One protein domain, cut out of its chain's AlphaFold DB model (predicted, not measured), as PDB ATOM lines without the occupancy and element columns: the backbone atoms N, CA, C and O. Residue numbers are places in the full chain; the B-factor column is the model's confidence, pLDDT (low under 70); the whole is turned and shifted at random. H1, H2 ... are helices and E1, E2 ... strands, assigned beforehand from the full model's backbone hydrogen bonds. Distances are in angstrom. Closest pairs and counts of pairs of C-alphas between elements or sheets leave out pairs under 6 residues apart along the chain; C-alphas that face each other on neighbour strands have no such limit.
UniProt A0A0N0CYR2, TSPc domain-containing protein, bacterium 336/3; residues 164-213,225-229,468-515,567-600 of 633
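This is residues 164 to 213, 225 to 229, 468 to 515 and 567 to 600 of the 633 residues of the protein "TSPc domain-containing protein" of bacterium 336/3 (UniProt A0A0N0CYR2). A long helix, H1, has a two-strand ribbon, E4 and E5, packed over its residues 173 to 184, and on another side of it the helix H2 folds back to make a helical hairpin. Beyond the last residue of H1, short strands make a second region: E5 runs on into E6, which pairs with E1, and the small hairpin of E2 and E3 sits beside E1. The printed part has 137 residues, with four named helices and six named strands in the order H1 H2 E1 H3 H4 E2 E3 E4 E5 E6; the three sheets, E4 with E5, E1 with E6 and E2 with E3, are antiparallel pairs. The class is mixed, helices and strands, with under half of the residues in named elements. The whole is compact, with a radius of gyration of the C-alphas of 16.2 A, yet elongated in outline, spanning 52 by 33 by 20 A.

E4, residues 573 to 577, and E5, residues 584 to 588, form an antiparallel hairpin, with N 574 and O 587 2.9 A apart, within hydrogen-bond range. The closest C-alphas of E5 and H1, residues 167 to 184, are those of Trp 181 and Val 587, 7.6 A apart. H1 and H2, residues 194 to 207, touch, with the C-alphas of Lys 171 and Tyr 205 closest at 6.9 A; they run opposite ways at a shallow tilt of 16 degrees. H1 only just touches H3, residues 478 to 481, with 3 pairs of C-alphas within 8 A, the closest being Thr 180 and Leu 480 at 6.9 A. E5 runs on at 32 degrees into E6, residues 591 to 594, which is antiparallel to E1, residues 468 to 470; N 468 and O 593 are 2.8 A apart, within range. The closest C-alphas of E1 and E3, residues 506 to 508, are those of Leu 470 and Glu 507, 5.2 A apart. E2, residues 498 to 500, forms an antiparallel hairpin with E3, where N 499 and O 507 are 2.9 A apart, within range. H4, residues 489 to 492, touches no helix. In H1 and H2 every O i to N i+4 pair is within hydrogen-bond range; H3 and H4 are too short for such a pair.

H1 is 25.6 A long from C-alpha 167 at (96.042, 73.693, 71.923) to C-alpha 184, and H2 is 20.3 A long. E4 measures 12.5 A and E5 13.1 A. E6 ends at C-alpha 594, at (79.353, 75.114, 110.060).

The C-alphas of Thr 210 and Val 515 are the two farthest apart, at 53.0 A. Three cuts leave C-alpha gaps of 18.7 A from 213 to 225, 19.7 A from 229 to 468 and 15.1 A from 515 to 567. Of the links that are printed whole, none is long. The mean pLDDT of the printed part is 93.9, and residues 513 to 514 are under 70.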
ATOM      1  N   TYR A 164      94.203  62.905  70.266       83.88
ATOM      2  CA  TYR A 164      94.997  64.116  70.477       83.88
ATOM      3  C   TYR A 164      94.081  65.336  70.522       83.88
ATOM      4  O   TYR A 164      93.184  65.478  69.689       83.88
ATOM      5  N   LEU A 165      94.325  66.217  71.486       87.75
ATOM      6  CA  LEU A 165      93.662  67.505  71.607       87.75
ATOM      7  C   LEU A 165      94.612  68.589  71.111       87.75
ATOM      8  O   LEU A 165      95.782  68.638  71.492       87.75
ATOM      9  N   THR A 166      94.111  69.473  70.256       93.31
ATOM     10  CA  THR A 166      94.851  70.675  69.853       93.31
ATOM     11  C   THR A 166      94.934  71.669  71.014       93.31
ATOM     12  O   THR A 166      94.068  71.694  71.888       93.31
ATOM     13  N   THR A 167      95.922  72.567  70.979       96.50
ATOM     14  CA  THR A 167      96.042  73.693  71.923       96.50
ATOM     15  C   THR A 167      94.735  74.483  72.051       96.50
ATOM     16  O   THR A 167      94.296  74.793  73.154       96.50
ATOM     17  N   LYS A 168      94.055  74.758  70.924       97.62
ATOM     18  CA  LYS A 168      92.772  75.482  70.911       97.62
ATOM     19  C   LYS A 168      91.674  74.721  71.657       97.62
ATOM     20  O   LYS A 168      90.943  75.325  72.435       97.62
ATOM     21  N   GLN A 169      91.573  73.414  71.425       97.69
ATOM     22  CA  GLN A 169      90.583  72.549  72.070       97.69
ATOM     23  C   GLN A 169      90.803  72.462  73.581       97.69
ATOM     24  O   GLN A 169      89.866  72.660  74.348       97.69
ATOM     25  N   MET A 170      92.045  72.230  74.013       98.44
ATOM     26  CA  MET A 170      92.376  72.199  75.439       98.44
ATOM     27  C   MET A 170      92.115  73.541  76.107       98.44
ATOM     28  O   MET A 170      91.554  73.580  77.197       98.44
ATOM     29  N   LYS A 171      92.476  74.650  75.449       98.56
ATOM     30  CA  LYS A 171      92.231  75.984  75.994       98.56
ATOM     31  C   LYS A 171      90.736  76.237  76.175       98.56
ATOM     32  O   LYS A 171      90.344  76.707  77.234       98.56
ATOM     33  N   GLN A 172      89.911  75.898  75.182       98.56
ATOM     34  CA  GLN A 172      88.460  76.058  75.278       98.56
ATOM     35  C   GLN A 172      87.875  75.249  76.440       98.56
ATOM     36  O   GLN A 172      87.053  75.765  77.191       98.56
ATOM     37  N   ASP A 173      88.318  74.005  76.616       98.56
ATOM     38  CA  ASP A 173      87.879  73.178  77.738       98.56
ATOM     39  C   ASP A 173      88.309  73.779  79.089       98.56
ATOM     40  O   ASP A 173      87.488  73.884  79.998       98.56
ATOM     41  N   VAL A 174      89.560  74.246  79.220       98.69
ATOM     42  CA  VAL A 174      90.051  74.912  80.444       98.69
ATOM     43  C   VAL A 174      89.309  76.225  80.717       98.69
ATOM     44  O   VAL A 174      88.992  76.509  81.870       98.69
ATOM     45  N   ASP A 175      88.978  77.003  79.683       98.69
ATOM     46  CA  ASP A 175      88.186  78.232  79.815       98.69
ATOM     47  C   ASP A 175      86.781  77.929  80.372       98.69
ATOM     48  O   ASP A 175      86.295  78.648  81.247       98.69
ATOM     49  N   ILE A 176      86.152  76.834  79.927       98.69
ATOM     50  CA  ILE A 176      84.850  76.375  80.438       98.69
ATOM     51  C   ILE A 176      84.961  75.918  81.899       98.69
ATOM     52  O   ILE A 176      84.106  76.281  82.714       98.69
ATOM     53  N   VAL A 177      86.013  75.169  82.259       98.50
ATOM     54  CA  VAL A 177      86.282  74.779  83.658       98.50
ATOM     55  C   VAL A 177      86.425  76.021  84.536       98.50
ATOM     56  O   VAL A 177      85.739  76.131  85.553       98.50
ATOM     57  N   LYS A 178      87.256  76.987  84.119       98.50
ATOM     58  CA  LYS A 178      87.476  78.245  84.844       98.50
ATOM     59  C   LYS A 178      86.171  79.004  85.059       98.50
ATOM     60  O   LYS A 178      85.822  79.306  86.199       98.50
ATOM     61  N   ALA A 179      85.423  79.246  83.981       98.31
ATOM     62  CA  ALA A 179      84.160  79.974  84.038       98.31
ATOM     63  C   ALA A 179      83.134  79.269  84.939       98.31
ATOM     64  O   ALA A 179      82.456  79.922  85.734       98.31
ATOM     65  N   THR A 180      83.047  77.939  84.865       98.25
ATOM     66  CA  THR A 180      82.154  77.143  85.716       98.25
ATOM     67  C   THR A 180      82.544  77.265  87.182       98.25
ATOM     68  O   THR A 180      81.703  77.573  88.026       98.25
ATOM     69  N   TRP A 181      83.820  77.090  87.515       97.44
ATOM     70  CA  TRP A 181      84.273  77.175  88.898       97.44
ATOM     71  C   TRP A 181      84.054  78.548  89.512       97.44
ATOM     72  O   TRP A 181      83.506  78.641  90.611       97.44
ATOM     73  N   GLU A 182      84.448  79.605  88.803       96.44
ATOM     74  CA  GLU A 182      84.288  80.981  89.273       96.44
ATOM     75  C   GLU A 182      82.814  81.347  89.475       96.44
ATOM     76  O   GLU A 182      82.493  82.092  90.403       96.44
ATOM     77  N   SER A 183      81.924  80.779  88.655       95.75
ATOM     78  CA  SER A 183      80.490  81.057  88.702       95.75
ATOM     79  C   SER A 183      79.765  80.260  89.785       95.75
ATOM     80  O   SER A 183      79.029  80.842  90.580       95.75
ATOM     81  N   VAL A 184      79.936  78.932  89.834       96.12
ATOM     82  CA  VAL A 184      79.024  78.054  90.594       96.12
ATOM     83  C   VAL A 184      79.672  77.260  91.726       96.12
ATOM     84  O   VAL A 184      78.965  76.881  92.663       96.12
ATOM     85  N   HIS A 185      80.988  77.029  91.708       97.00
ATOM     86  CA  HIS A 185      81.622  76.127  92.670       97.00
ATOM     87  C   HIS A 185      81.657  76.751  94.077       97.00
ATOM     88  O   HIS A 185      82.448  77.653  94.379       97.00
ATOM     89  N   ALA A 186      80.841  76.226  94.999       94.62
ATOM     90  CA  ALA A 186      80.677  76.815  96.332       94.62
ATOM     91  C   ALA A 186      82.000  76.863  97.118       94.62
ATOM     92  O   ALA A 186      82.317  77.850  97.785       94.62
ATOM     93  N   GLY A 187      82.828  75.830  96.959       93.81
ATOM     94  CA  GLY A 187      84.091  75.689  97.673       93.81
ATOM     95  C   GLY A 187      85.317  76.409  97.108       93.81
ATOM     96  O   GLY A 187      86.359  76.319  97.748       93.81
ATOM     97  N   LEU A 188      85.232  77.104  95.960       95.75
ATOM     98  CA  LEU A 188      86.420  77.514  95.187       95.75
ATOM     99  C   LEU A 188      87.437  78.313  96.021       95.75
ATOM    100  O   LEU A 188      88.632  78.026  96.008       95.75
ATOM    101  N   TYR A 189      86.937  79.277  96.798       94.38
ATOM    102  CA  TYR A 189      87.757  80.201  97.586       94.38
ATOM    103  C   TYR A 189      87.847  79.853  99.078       94.38
ATOM    104  O   TYR A 189      88.209  80.698  99.892       94.38
ATOM    105  N   ARG A 190      87.474  78.629  99.480       92.00
ATOM    106  CA  ARG A 190      87.531  78.229 100.899       92.00
ATOM    107  C   ARG A 190      88.966  78.082 101.400       92.00
ATOM    108  O   ARG A 190      89.267  78.500 102.510       92.00
ATOM    109  N   TYR A 191      89.823  77.511 100.561       93.31
ATOM    110  CA  TYR A 191      91.227  77.229 100.871       93.31
ATOM    111  C   TYR A 191      92.194  77.925  99.911       93.31
ATOM    112  O   TYR A 191      93.390  77.652  99.936       93.31
ATOM    113  N   ASN A 192      91.669  78.782  99.033       95.19
ATOM    114  CA  ASN A 192      92.430  79.480  98.010       95.19
ATOM    115  C   ASN A 192      91.940  80.922  97.894       95.19
ATOM    116  O   ASN A 192      90.743  81.193  97.854       95.19
ATOM    117  N   SER A 193      92.873  81.855  97.780       96.31
ATOM    118  CA  SER A 193      92.597  83.219  97.340       96.31
ATOM    119  C   SER A 193      92.297  83.258  95.840       96.31
ATOM    120  O   SER A 193      92.708  82.378  95.081       96.31
ATOM    121  N   LYS A 194      91.647  84.335  95.384       95.81
ATOM    122  CA  LYS A 194      91.434  84.582  93.949       95.81
ATOM    123  C   LYS A 194      92.748  84.582  93.158       95.81
ATOM    124  O   LYS A 194      92.805  84.006  92.081       95.81
ATOM    125  N   ALA A 195      93.812  85.155  93.726       98.25
ATOM    126  CA  ALA A 195      95.137  85.173  93.109       98.25
ATOM    127  C   ALA A 195      95.749  83.767  92.970       98.25
ATOM    128  O   ALA A 195      96.380  83.473  91.959       98.25
ATOM    129  N   GLN A 196      95.545  82.880  93.952       98.19
ATOM    130  CA  GLN A 196      95.990  81.486  93.846       98.19
ATOM    131  C   GLN A 196      95.237  80.735  92.747       98.19
ATOM    132  O   GLN A 196      95.885  80.063  91.952       98.19
ATOM    133  N   ILE A 197      93.909  80.885  92.672       98.19
ATOM    134  CA  ILE A 197      93.101  80.266  91.612       98.19
ATOM    135  C   ILE A 197      93.537  80.766  90.232       98.19
ATOM    136  O   ILE A 197      93.802  79.948  89.356       98.19
ATOM    137  N   GLU A 198      93.683  82.083  90.055       98.31
ATOM    138  CA  GLU A 198      94.165  82.658  88.795       98.31
ATOM    139  C   GLU A 198      95.523  82.071  88.407       98.31
ATOM    140  O   GLU A 198      95.698  81.607  87.284       98.31
ATOM    141  N   ARG A 199      96.464  82.009  89.355       98.56
ATOM    142  CA  ARG A 199      97.788  81.429  89.122       98.56
ATOM    143  C   ARG A 199      97.721  79.963  88.688       98.56
ATOM    144  O   ARG A 199      98.435  79.603  87.761       98.56
ATOM    145  N   TYR A 200      96.869  79.133  89.294       98.50
ATOM    146  CA  TYR A 200      96.727  77.731  88.878       98.50
ATOM    147  C   TYR A 200      96.221  77.603  87.437       98.50
ATOM    148  O   TYR A 200      96.687  76.737  86.700       98.50
ATOM    149  N   PHE A 201      95.307  78.478  87.008       98.62
ATOM    150  CA  PHE A 201      94.871  78.506  85.613       98.62
ATOM    151  C   PHE A 201      95.970  79.009  84.675       98.62
ATOM    152  O   PHE A 201      96.137  78.435  83.606       98.62
ATOM    153  N   GLN A 202      96.762  80.010  85.073       98.56
ATOM    154  CA  GLN A 202      97.924  80.437  84.284       98.56
ATOM    155  C   GLN A 202      98.941  79.304  84.115       98.56
ATOM    156  O   GLN A 202      99.347  79.015  82.994       98.56
ATOM    157  N   GLU A 203      99.276  78.592  85.194       98.38
ATOM    158  CA  GLU A 203     100.120  77.391  85.140       98.38
ATOM    159  C   GLU A 203      99.520  76.326  84.200       98.38
ATOM    160  O   GLU A 203     100.233  75.759  83.373       98.38
ATOM    161  N   MET A 204      98.203  76.100  84.252       98.31
ATOM    162  CA  MET A 204      97.514  75.181  83.341       98.31
ATOM    163  C   MET A 204      97.629  75.619  81.873       98.31
ATOM    164  O   MET A 204      97.930  74.787  81.019       98.31
ATOM    165  N   TYR A 205      97.430  76.905  81.564       98.62
ATOM    166  CA  TYR A 205      97.552  77.434  80.199       98.62
ATOM    167  C   TYR A 205      98.968  77.278  79.633       98.62
ATOM    168  O   TYR A 205      99.115  77.011  78.439       98.62
ATOM    169  N   GLU A 206      99.997  77.391  80.474       98.31
ATOM    170  CA  GLU A 206     101.388  77.129  80.089       98.31
ATOM    171  C   GLU A 206     101.619  75.656  79.717       98.31
ATOM    172  O   GLU A 206     102.301  75.370  78.731       98.31
ATOM    173  N   LEU A 207     101.002  74.723  80.448       97.81
ATOM    174  CA  LEU A 207     101.141  73.281  80.213       97.81
ATOM    175  C   LEU A 207     100.446  72.799  78.930       97.81
ATOM    176  O   LEU A 207     100.854  71.790  78.362       97.81
ATOM    177  N   ILE A 208      99.427  73.514  78.441       97.44
ATOM    178  CA  ILE A 208      98.623  73.099  77.274       97.44
ATOM    179  C   ILE A 208      98.980  73.821  75.968       97.44
ATOM    180  O   ILE A 208      98.176  73.849  75.035       97.44
ATOM    181  N   LYS A 209     100.179  74.411  75.872       95.94
ATOM    182  CA  LYS A 209     100.625  75.173  74.689       95.94
ATOM    183  C   LYS A 209     100.852  74.325  73.439       95.94
ATOM    184  O   LYS A 209     100.741  74.845  72.327       95.94
ATOM    185  N   THR A 210     101.119  73.034  73.593       91.94
ATOM    186  CA  THR A 210     101.326  72.093  72.486       91.94
ATOM    187  C   THR A 210     100.237  71.028  72.478       91.94
ATOM    188  O   THR A 210      99.828  70.609  73.560       91.94
ATOM    189  N   PRO A 211      99.799  70.532  71.304       90.81
ATOM    190  CA  PRO A 211      98.884  69.396  71.241       90.81
ATOM    191  C   PRO A 211      99.386  68.206  72.071       90.81
ATOM    192  O   PRO A 211     100.574  67.893  72.035       90.81
ATOM    193  N   MET A 212      98.489  67.539  72.797       92.12
ATOM    194  CA  MET A 212      98.814  66.361  73.617       92.12
ATOM    195  C   MET A 212      97.691  65.328  73.558       92.12
ATOM    196  O   MET A 212      96.592  65.618  73.078       92.12
ATOM    197  N   GLU A 213      97.941  64.123  74.061       86.31
ATOM    198  CA  GLU A 213      96.903  63.105  74.146       86.31
ATOM    199  C   GLU A 213      95.901  63.453  75.241       86.31
ATOM    200  O   GLU A 213      96.222  63.992  76.303       86.31
ATOM    201  N   ASN A 225      92.203  69.939  89.715       95.69
ATOM    202  CA  ASN A 225      91.073  69.732  90.631       95.69
ATOM    203  C   ASN A 225      91.493  69.639  92.097       95.69
ATOM    204  O   ASN A 225      90.874  70.267  92.961       95.69
ATOM    205  N   ILE A 226      92.569  68.906  92.399       95.06
ATOM    206  CA  ILE A 226      93.001  68.740  93.793       95.06
ATOM    207  C   ILE A 226      93.455  70.062  94.430       95.06
ATOM    208  O   ILE A 226      93.421  70.189  95.654       95.06
ATOM    209  N   LYS A 227      93.816  71.081  93.630       95.50
ATOM    210  CA  LYS A 227      94.187  72.413  94.136       95.50
ATOM    211  C   LYS A 227      93.022  73.117  94.829       95.50
ATOM    212  O   LYS A 227      93.262  73.957  95.694       95.50
ATOM    213  N   ILE A 228      91.772  72.761  94.514       94.94
ATOM    214  CA  ILE A 228      90.588  73.298  95.206       94.94
ATOM    215  C   ILE A 228      90.497  72.776  96.644       94.94
ATOM    216  O   ILE A 228      89.952  73.468  97.507       94.94
ATOM    217  N   ARG A 229      91.052  71.583  96.911       94.88
ATOM    218  CA  ARG A 229      90.956  70.882  98.202       94.88
ATOM    219  C   ARG A 229      89.506  70.562  98.569       94.88
ATOM    220  O   ARG A 229      89.011  70.904  99.647       94.88
ATOM    221  N   LYS A 468      74.759  75.983 107.633       91.44
ATOM    222  CA  LYS A 468      74.169  76.878 106.644       91.44
ATOM    223  C   LYS A 468      74.448  76.319 105.256       91.44
ATOM    224  O   LYS A 468      75.572  75.912 104.978       91.44
ATOM    225  N   ARG A 469      73.450  76.332 104.378       93.19
ATOM    226  CA  ARG A 469      73.639  76.031 102.955       93.19
ATOM    227  C   ARG A 469      73.987  77.332 102.246       93.19
ATOM    228  O   ARG A 469      73.204  78.279 102.278       93.19
ATOM    229  N   LEU A 470      75.182  77.388 101.673       94.50
ATOM    230  CA  LEU A 470      75.722  78.562 100.994       94.50
ATOM    231  C   LEU A 470      76.030  78.228  99.533       94.50
ATOM    232  O   LEU A 470      76.569  77.163  99.237       94.50
ATOM    233  N   TYR A 471      75.726  79.162  98.637       95.62
ATOM    234  CA  TYR A 471      75.869  79.012  97.186       95.62
ATOM    235  C   TYR A 471      76.780  80.099  96.618       95.62
ATOM    236  O   TYR A 471      76.811  81.210  97.142       95.62
ATOM    237  N   ARG A 472      77.515  79.822  95.533       94.25
ATOM    238  CA  ARG A 472      78.322  80.860  94.861       94.25
ATOM    239  C   ARG A 472      77.498  81.719  93.898       94.25
ATOM    240  O   ARG A 472      77.777  82.902  93.758       94.25
ATOM    241  N   TYR A 473      76.445  81.153  93.321       94.19
ATOM    242  CA  TYR A 473      75.659  81.768  92.256       94.19
ATOM    243  C   TYR A 473      74.244  82.139  92.709       94.19
ATOM    244  O   TYR A 473      73.641  81.444  93.532       94.19
ATOM    245  N   GLN A 474      73.708  83.210  92.120       93.25
ATOM    246  CA  GLN A 474      72.270  83.480  92.092       93.25
ATOM    247  C   GLN A 474      71.648  82.895  90.822       93.25
ATOM    248  O   GLN A 474      70.625  82.225  90.892       93.25
ATOM    249  N   SER A 475      72.289  83.100  89.675       94.12
ATOM    250  CA  SER A 475      71.953  82.494  88.389       94.12
ATOM    251  C   SER A 475      73.221  81.959  87.732       94.12
ATOM    252  O   SER A 475      74.331  82.394  88.046       94.12
ATOM    253  N   ILE A 476      73.053  80.992  86.839       95.19
ATOM    254  CA  ILE A 476      74.147  80.424  86.052       95.19
ATOM    255  C   ILE A 476      74.254  81.235  84.759       95.19
ATOM    256  O   ILE A 476      73.215  81.562  84.186       95.19
ATOM    257  N   PRO A 477      75.463  81.565  84.279       95.69
ATOM    258  CA  PRO A 477      75.628  82.134  82.947       95.69
ATOM    259  C   PRO A 477      75.024  81.227  81.864       95.69
ATOM    260  O   PRO A 477      75.358  80.043  81.804       95.69
ATOM    261  N   ASP A 478      74.200  81.783  80.971       95.50
ATOM    262  CA  ASP A 478      73.521  81.017  79.910       95.50
ATOM    263  C   ASP A 478      74.502  80.234  79.027       95.50
ATOM    264  O   ASP A 478      74.229  79.105  78.620       95.50
ATOM    265  N   SER A 479      75.694  80.795  78.799       95.62
ATOM    266  CA  SER A 479      76.770  80.160  78.033       95.62
ATOM    267  C   SER A 479      77.283  78.853  78.645       95.62
ATOM    268  O   SER A 479      77.929  78.080  77.945       95.62
ATOM    269  N   LEU A 480      77.043  78.609  79.937       97.19
ATOM    270  CA  LEU A 480      77.458  77.385  80.622       97.19
ATOM    271  C   LEU A 480      76.366  76.314  80.643       97.19
ATOM    272  O   LEU A 480      76.691  75.138  80.766       97.19
ATOM    273  N   LEU A 481      75.089  76.684  80.489       96.06
ATOM    274  CA  LEU A 481      73.962  75.750  80.617       96.06
ATOM    275  C   LEU A 481      74.054  74.567  79.645       96.06
ATOM    276  O   LEU A 481      73.671  73.458  80.001       96.06
ATOM    277  N   ALA A 482      74.612  74.779  78.450       95.81
ATOM    278  CA  ALA A 482      74.799  73.729  77.449       95.81
ATOM    279  C   ALA A 482      75.796  72.627  77.868       95.81
ATOM    280  O   ALA A 482      75.810  71.561  77.257       95.81
ATOM    281  N   TYR A 483      76.627  72.880  78.885       97.06
ATOM    282  CA  TYR A 483      77.659  71.958  79.367       97.06
ATOM    283  C   TYR A 483      77.328  71.333  80.726       97.06
ATOM    284  O   TYR A 483      78.083  70.484  81.191       97.06
ATOM    285  N   LEU A 484      76.243  71.760  81.378       96.88
ATOM    286  CA  LEU A 484      75.924  71.381  82.754       96.88
ATOM    287  C   LEU A 484      74.708  70.460  82.809       96.88
ATOM    288  O   LEU A 484      73.624  70.801  82.330       96.88
ATOM    289  N   ASP A 485      74.873  69.333  83.492       96.31
ATOM    290  CA  ASP A 485      73.786  68.426  83.845       96.31
ATOM    291  C   ASP A 485      73.667  68.250  85.366       96.31
ATOM    292  O   ASP A 485      74.585  68.589  86.105       96.31
ATOM    293  N   THR A 486      72.527  67.767  85.854       95.69
ATOM    294  CA  THR A 486      72.275  67.463  87.278       95.69
ATOM    295  C   THR A 486      71.054  66.555  87.386       95.69
ATOM    296  O   THR A 486      70.217  66.509  86.489       95.69
ATOM    297  N   TRP A 487      70.927  65.845  88.504       93.19
ATOM    298  CA  TRP A 487      69.712  65.104  88.827       93.19
ATOM    299  C   TRP A 487      68.549  65.998  89.306       93.19
ATOM    300  O   TRP A 487      67.425  65.505  89.388       93.19
ATOM    301  N   ASP A 488      68.775  67.286  89.606       94.62
ATOM    302  CA  ASP A 488      67.724  68.256  89.953       94.62
ATOM    303  C   ASP A 488      67.860  69.566  89.152       94.62
ATOM    304  O   ASP A 488      68.534  70.524  89.548       94.62
ATOM    305  N   ASP A 489      67.132  69.651  88.033       94.94
ATOM    306  CA  ASP A 489      67.098  70.827  87.151       94.94
ATOM    307  C   ASP A 489      66.634  72.122  87.845       94.94
ATOM    308  O   ASP A 489      66.863  73.219  87.324       94.94
ATOM    309  N   ASN A 490      66.029  72.065  89.040       93.94
ATOM    310  CA  ASN A 490      65.726  73.286  89.789       93.94
ATOM    311  C   ASN A 490      66.990  74.054  90.185       93.94
ATOM    312  O   ASN A 490      66.930  75.274  90.345       93.94
ATOM    313  N   PHE A 491      68.145  73.390  90.284       94.19
ATOM    314  CA  PHE A 491      69.413  74.069  90.538       94.19
ATOM    315  C   PHE A 491      69.925  74.861  89.333       94.19
ATOM    316  O   PHE A 491      70.731  75.770  89.535       94.19
ATOM    317  N   LYS A 492      69.419  74.607  88.116       95.19
ATOM    318  CA  LYS A 492      69.711  75.439  86.937       95.19
ATOM    319  C   LYS A 492      68.940  76.765  86.935       95.19
ATOM    320  O   LYS A 492      69.335  77.705  86.250       95.19
ATOM    321  N   LYS A 493      67.852  76.869  87.709       94.06
ATOM    322  CA  LYS A 493      67.023  78.079  87.801       94.06
ATOM    323  C   LYS A 493      67.669  79.139  88.697       94.06
ATOM    324  O   LYS A 493      68.403  78.832  89.639       94.06
ATOM    325  N   ALA A 494      67.338  80.401  88.431       93.31
ATOM    326  CA  ALA A 494      67.764  81.514  89.268       93.31
ATOM    327  C   ALA A 494      67.193  81.408  90.696       93.31
ATOM    328  O   ALA A 494      66.034  81.056  90.913       93.31
ATOM    329  N   LYS A 495      68.016  81.763  91.679       90.12
ATOM    330  CA  LYS A 495      67.717  81.729  93.110       90.12
ATOM    331  C   LYS A 495      67.097  83.054  93.565       90.12
ATOM    332  O   LYS A 495      67.784  83.925  94.093       90.12
ATOM    333  N   THR A 496      65.795  83.221  93.342       89.25
ATOM    334  CA  THR A 496      65.054  84.481  93.579       89.25
ATOM    335  C   THR A 496      64.859  84.833  95.060       89.25
ATOM    336  O   THR A 496      64.844  86.011  95.420       89.25
ATOM    337  N   ASP A 497      64.791  83.834  95.944       92.12
ATOM    338  CA  ASP A 497      64.571  84.019  97.391       92.12
ATOM    339  C   ASP A 497      65.856  84.000  98.228       92.12
ATOM    340  O   ASP A 497      65.860  83.636  99.407       92.12
ATOM    341  N   TYR A 498      66.973  84.396  97.621       93.94
ATOM    342  CA  TYR A 498      68.296  84.365  98.237       93.94
ATOM    343  C   TYR A 498      68.857  85.778  98.418       93.94
ATOM    344  O   TYR A 498      68.482  86.709  97.709       93.94
ATOM    345  N   VAL A 499      69.751  85.937  99.395       93.81
ATOM    346  CA  VAL A 499      70.470  87.187  99.683       93.81
ATOM    347  C   VAL A 499      71.973  86.971  99.598       93.81
ATOM    348  O   VAL A 499      72.481  85.918  99.990       93.81
ATOM    349  N   LEU A 500      72.683  87.981  99.092       94.75
ATOM    350  CA  LEU A 500      74.140  87.997  99.054       94.75
ATOM    351  C   LEU A 500      74.693  88.319 100.448       94.75
ATOM    352  O   LEU A 500      74.393  89.348 101.048       94.75
ATOM    353  N   THR A 501      75.526  87.426 100.957       91.44
ATOM    354  CA  THR A 501      76.246  87.570 102.222       91.44
ATOM    355  C   THR A 501      77.507  88.414 102.032       91.44
ATOM    356  O   THR A 501      78.089  88.459 100.948       91.44
ATOM    357  N   GLN A 502      78.022  88.992 103.122       87.31
ATOM    358  CA  GLN A 502      79.291  89.741 103.118       87.31
ATOM    359  C   GLN A 502      80.493  88.916 102.620       87.31
ATOM    360  O   GLN A 502      81.474  89.474 102.141       87.31
ATOM    361  N   LYS A 503      80.421  87.581 102.714       85.12
ATOM    362  CA  LYS A 503      81.466  86.652 102.252       85.12
ATOM    363  C   LYS A 503      81.292  86.225 100.785       85.12
ATOM    364  O   LYS A 503      81.934  85.269 100.348       85.12
ATOM    365  N   GLY A 504      80.413  86.889 100.030       89.38
ATOM    366  CA  GLY A 504      80.205  86.621  98.605       89.38
ATOM    367  C   GLY A 504      79.511  85.286  98.316       89.38
ATOM    368  O   GLY A 504      79.770  84.667  97.285       89.38
ATOM    369  N   PHE A 505      78.689  84.806  99.250       94.25
ATOM    370  CA  PHE A 505      77.803  83.653  99.061       94.25
ATOM    371  C   PHE A 505      76.346  84.091  99.009       94.25
ATOM    372  O   PHE A 505      75.994  85.065  99.660       94.25
ATOM    373  N   HIS A 506      75.498  83.313  98.353       94.75
ATOM    374  CA  HIS A 506      74.048  83.421  98.430       94.75
ATOM    375  C   HIS A 506      73.507  82.437  99.476       94.75
ATOM    376  O   HIS A 506      73.880  81.262  99.474       94.75
ATOM    377  N   GLU A 507      72.620  82.902 100.354       93.44
ATOM    378  CA  GLU A 507      71.865  82.058 101.291       93.44
ATOM    379  C   GLU A 507      70.368  82.374 101.205       93.44
ATOM    380  O   GLU A 507      69.983  83.492 100.865       93.44
ATOM    381  N   HIS A 508      69.514  81.383 101.461       92.56
ATOM    382  CA  HIS A 508      68.066  81.574 101.379       92.56
ATOM    383  C   HIS A 508      67.589  82.538 102.480       92.56
ATOM    384  O   HIS A 508      67.983  82.383 103.637       92.56
ATOM    385  N   LYS A 509      66.707  83.496 102.154       89.81
ATOM    386  CA  LYS A 509      66.227  84.552 103.078       89.81
ATOM    387  C   LYS A 509      65.686  84.000 104.399       89.81
ATOM    388  O   LYS A 509      65.946  84.553 105.460       89.81
ATOM    389  N   ASN A 510      64.973  82.877 104.327       86.06
ATOM    390  CA  ASN A 510      64.351  82.224 105.483       86.06
ATOM    391  C   ASN A 510      65.164  81.029 106.007       86.06
ATOM    392  O   ASN A 510      64.603  80.133 106.639       86.06
ATOM    393  N   GLN A 511      66.463  80.954 105.703       84.19
ATOM    394  CA  GLN A 511      67.308  79.858 106.167       84.19
ATOM    395  C   GLN A 511      67.451  79.905 107.689       84.19
ATOM    396  O   GLN A 511      68.233  80.678 108.241       84.19
ATOM    397  N   LYS A 512      66.711  79.036 108.380       77.25
ATOM    398  CA  LYS A 512      66.881  78.838 109.817       77.25
ATOM    399  C   LYS A 512      68.045  77.882 110.055       77.25
ATOM    400  O   LYS A 512      68.058  76.769 109.537       77.25
ATOM    401  N   SER A 513      68.999  78.285 110.887       69.50
ATOM    402  CA  SER A 513      70.017  77.383 111.434       69.50
ATOM    403  C   SER A 513      69.430  76.572 112.595       69.50
ATOM    404  O   SER A 513      69.863  76.703 113.735       69.50
ATOM    405  N   THR A 514      68.387  75.783 112.333       67.12
ATOM    406  CA  THR A 514      67.824  74.880 113.344       67.12
ATOM    407  C   THR A 514      68.677  73.632 113.452       67.12
ATOM    408  O   THR A 514      68.997  73.001 112.443       67.12
ATOM    409  N   VAL A 515      69.015  73.262 114.684       77.38
ATOM    410  CA  VAL A 515      69.690  71.998 114.965       77.38
ATOM    411  C   VAL A 515      68.782  70.857 114.521       77.38
ATOM    412  O   VAL A 515      67.660  70.738 115.011       77.38
ATOM    413  N   GLY A 567      83.326  71.958 107.168       91.94
ATOM    414  CA  GLY A 567      82.112  71.667 106.416       91.94
ATOM    415  C   GLY A 567      82.387  71.108 105.026       91.94
ATOM    416  O   GLY A 567      83.511  71.121 104.519       91.94
ATOM    417  N   ILE A 568      81.325  70.628 104.396       91.69
ATOM    418  CA  ILE A 568      81.384  69.815 103.179       91.69
ATOM    419  C   ILE A 568      80.909  70.656 101.993       91.69
ATOM    420  O   ILE A 568      79.940  71.406 102.122       91.69
ATOM    421  N   ASN A 569      81.581  70.558 100.844       93.00
ATOM    422  CA  ASN A 569      80.954  70.971  99.585       93.00
ATOM    423  C   ASN A 569      80.258  69.740  99.009       93.00
ATOM    424  O   ASN A 569      80.930  68.746  98.771       93.00
ATOM    425  N   GLY A 570      78.945  69.781  98.826       89.19
ATOM    426  CA  GLY A 570      78.181  68.622  98.377       89.19
ATOM    427  C   GLY A 570      76.703  68.711  98.738       89.19
ATOM    428  O   GLY A 570      76.243  69.667  99.365       89.19
ATOM    429  N   GLY A 571      75.955  67.692  98.336       87.19
ATOM    430  CA  GLY A 571      74.495  67.629  98.436       87.19
ATOM    431  C   GLY A 571      73.793  67.898  97.107       87.19
ATOM    432  O   GLY A 571      72.719  67.363  96.897       87.19
ATOM    433  N   GLU A 572      74.412  68.669  96.215       93.19
ATOM    434  CA  GLU A 572      73.995  68.821  94.821       93.19
ATOM    435  C   GLU A 572      75.235  69.051  93.957       93.19
ATOM    436  O   GLU A 572      76.138  69.792  94.375       93.19
ATOM    437  N   ILE A 573      75.270  68.423  92.783       95.31
ATOM    438  CA  ILE A 573      76.413  68.420  91.871       95.31
ATOM    439  C   ILE A 573      75.931  68.838  90.481       95.31
ATOM    440  O   ILE A 573      74.930  68.323  89.986       95.31
ATOM    441  N   PHE A 574      76.666  69.743  89.835       97.00
ATOM    442  CA  PHE A 574      76.626  69.802  88.379       97.00
ATOM    443  C   PHE A 574      77.665  68.864  87.793       97.00
ATOM    444  O   PHE A 574      78.828  68.906  88.195       97.00
ATOM    445  N   PHE A 575      77.239  68.080  86.812       97.25
ATOM    446  CA  PHE A 575      78.116  67.319  85.946       97.25
ATOM    447  C   PHE A 575      78.526  68.200  84.769       97.25
ATOM    448  O   PHE A 575      77.690  68.544  83.926       97.25
ATOM    449  N   LEU A 576      79.788  68.624  84.737       97.88
ATOM    450  CA  LEU A 576      80.319  69.489  83.685       97.88
ATOM    451  C   LEU A 576      80.899  68.643  82.551       97.88
ATOM    452  O   LEU A 576      81.953  68.035  82.717       97.88
ATOM    453  N   TYR A 577      80.271  68.667  81.377       96.75
ATOM    454  CA  TYR A 577      80.745  67.960  80.186       96.75
ATOM    455  C   TYR A 577      81.562  68.876  79.276       96.75
ATOM    456  O   TYR A 577      81.043  69.815  78.667       96.75
ATOM    457  N   LEU A 578      82.851  68.571  79.136       96.94
ATOM    458  CA  LEU A 578      83.770  69.350  78.314       96.94
ATOM    459  C   LEU A 578      83.613  68.995  76.825       96.94
ATOM    460  O   LEU A 578      83.662  67.816  76.472       96.94
ATOM    461  N   PRO A 579      83.443  69.974  75.921       94.38
ATOM    462  CA  PRO A 579      83.046  69.700  74.541       94.38
ATOM    463  C   PRO A 579      84.142  69.046  73.694       94.38
ATOM    464  O   PRO A 579      83.817  68.290  72.780       94.38
ATOM    465  N   ASN A 580      85.426  69.317  73.961       93.94
ATOM    466  CA  ASN A 580      86.504  68.807  73.113       93.94
ATOM    467  C   ASN A 580      87.140  67.533  73.669       93.94
ATOM    468  O   ASN A 580      87.343  66.562  72.938       93.94
ATOM    469  N   SER A 581      87.461  67.524  74.961       92.31
ATOM    470  CA  SER A 581      87.994  66.364  75.671       92.31
ATOM    471  C   SER A 581      86.921  65.342  76.012       92.31
ATOM    472  O   SER A 581      87.282  64.197  76.256       92.31
ATOM    473  N   GLU A 582      85.635  65.710  75.980       91.25
ATOM    474  CA  GLU A 582      84.487  64.854  76.327       91.25
ATOM    475  C   GLU A 582      84.516  64.305  77.763       91.25
ATOM    476  O   GLU A 582      83.744  63.407  78.103       91.25
ATOM    477  N   MET A 583      85.407  64.836  78.602       93.31
ATOM    478  CA  MET A 583      85.506  64.471  80.008       93.31
ATOM    479  C   MET A 583      84.387  65.134  80.802       93.31
ATOM    480  O   MET A 583      83.975  66.255  80.499       93.31
ATOM    481  N   GLU A 584      83.937  64.441  81.837       95.44
ATOM    482  CA  GLU A 584      82.986  64.951  82.817       95.44
ATOM    483  C   GLU A 584      83.714  65.361  84.109       95.44
ATOM    484  O   GLU A 584      84.702  64.727  84.496       95.44
ATOM    485  N   MET A 585      83.260  66.428  84.766       96.06
ATOM    486  CA  MET A 585      83.779  66.898  86.047       96.06
ATOM    487  C   MET A 585      82.652  67.242  87.025       96.06
ATOM    488  O   MET A 585      81.857  68.148  86.769       96.06
ATOM    489  N   ASP A 586      82.691  66.614  88.200       96.19
ATOM    490  CA  ASP A 586      81.764  66.891  89.293       96.19
ATOM    491  C   ASP A 586      82.055  68.280  89.891       96.19
ATOM    492  O   ASP A 586      83.178  68.572  90.320       96.19
ATOM    493  N   VAL A 587      81.036  69.141  89.954       97.25
ATOM    494  CA  VAL A 587      81.110  70.493  90.528       97.25
ATOM    495  C   VAL A 587      80.082  70.649  91.657       97.25
ATOM    496  O   VAL A 587      78.890  70.818  91.387       97.25
ATOM    497  N   PRO A 588      80.500  70.646  92.939       96.31
ATOM    498  CA  PRO A 588      79.578  70.775  94.060       96.31
ATOM    499  C   PRO A 588      79.027  72.196  94.219       96.31
ATOM    500  O   PRO A 588      79.765  73.187  94.274       96.31
ATOM    501  N   LEU A 589      77.703  72.284  94.364       96.06
ATOM    502  CA  LEU A 589      76.962  73.551  94.313       96.06
ATOM    503  C   LEU A 589      76.655  74.156  95.677       96.06
ATOM    504  O   LEU A 589      76.351  75.347  95.776       96.06
ATOM    505  N   ILE A 590      76.704  73.338  96.724       95.62
ATOM    506  CA  ILE A 590      76.337  73.737  98.078       95.62
ATOM    507  C   ILE A 590      77.559  73.598  98.964       95.62
ATOM    508  O   ILE A 590      78.143  72.522  99.066       95.62
ATOM    509  N   TYR A 591      77.898  74.670  99.666       95.56
ATOM    510  CA  TYR A 591      78.756  74.599 100.834       95.56
ATOM    511  C   TYR A 591      77.879  74.471 102.081       95.56
ATOM    512  O   TYR A 591      77.126  75.383 102.424       95.56
ATOM    513  N   GLN A 592      77.974  73.327 102.754       93.62
ATOM    514  CA  GLN A 592      77.364  73.077 104.054       93.62
ATOM    515  C   GLN A 592      78.282  73.637 105.147       93.62
ATOM    516  O   GLN A 592      79.100  72.927 105.734       93.62
ATOM    517  N   ALA A 593      78.182  74.945 105.372       92.81
ATOM    518  CA  ALA A 593      79.053  75.686 106.270       92.81
ATOM    519  C   ALA A 593      78.679  75.451 107.739       92.81
ATOM    520  O   ALA A 593      77.498  75.563 108.080       92.81
ATOM    521  N   PRO A 594      79.639  75.172 108.636       92.00
ATOM    522  CA  PRO A 594      79.353  75.114 110.060       92.00
ATOM    523  C   PRO A 594      78.905  76.496 110.558       92.00
ATOM    524  O   PRO A 594      79.382  77.532 110.094       92.00
ATOM    525  N   ILE A 595      77.972  76.510 111.511       89.19
ATOM    526  CA  ILE A 595      77.436  77.755 112.090       89.19
ATOM    527  C   ILE A 595      78.469  78.528 112.921       89.19
ATOM    528  O   ILE A 595      78.366  79.742 113.070       89.19
ATOM    529  N   THR A 596      79.472  77.827 113.440       88.62
ATOM    530  CA  THR A 596      80.619  78.384 114.154       88.62
ATOM    531  C   THR A 596      81.899  77.970 113.446       88.62
ATOM    532  O   THR A 596      81.941  76.954 112.748       88.62
ATOM    533  N   GLN A 597      82.961  78.758 113.606       89.50
ATOM    534  CA  GLN A 597      84.254  78.406 113.036       89.50
ATOM    535  C   GLN A 597      84.772  77.110 113.667       89.50
ATOM    536  O   GLN A 597      84.726  76.925 114.883       89.50
ATOM    537  N   ARG A 598      85.280  76.214 112.823       93.25
ATOM    538  CA  ARG A 598      85.866  74.931 113.222       93.25
ATOM    539  C   ARG A 598      87.222  74.746 112.548       93.25
ATOM    540  O   ARG A 598      87.560  75.462 111.605       93.25
ATOM    541  N   LYS A 599      88.011  73.803 113.060       94.06
ATOM    542  CA  LYS A 599      89.339  73.483 112.526       94.06
ATOM    543  C   LYS A 599      89.232  72.852 111.140       94.06
ATOM    544  O   LYS A 599      88.252  72.172 110.846       94.06
ATOM    545  N   ASP A 600      90.244  73.063 110.307       94.62
ATOM    546  CA  ASP A 600      90.416  72.264 109.093       94.62
ATOM    547  C   ASP A 600      91.064  70.931 109.465       94.62
ATOM    548  O   ASP A 600      92.278  70.771 109.400       94.62
TER     549      ASP A 600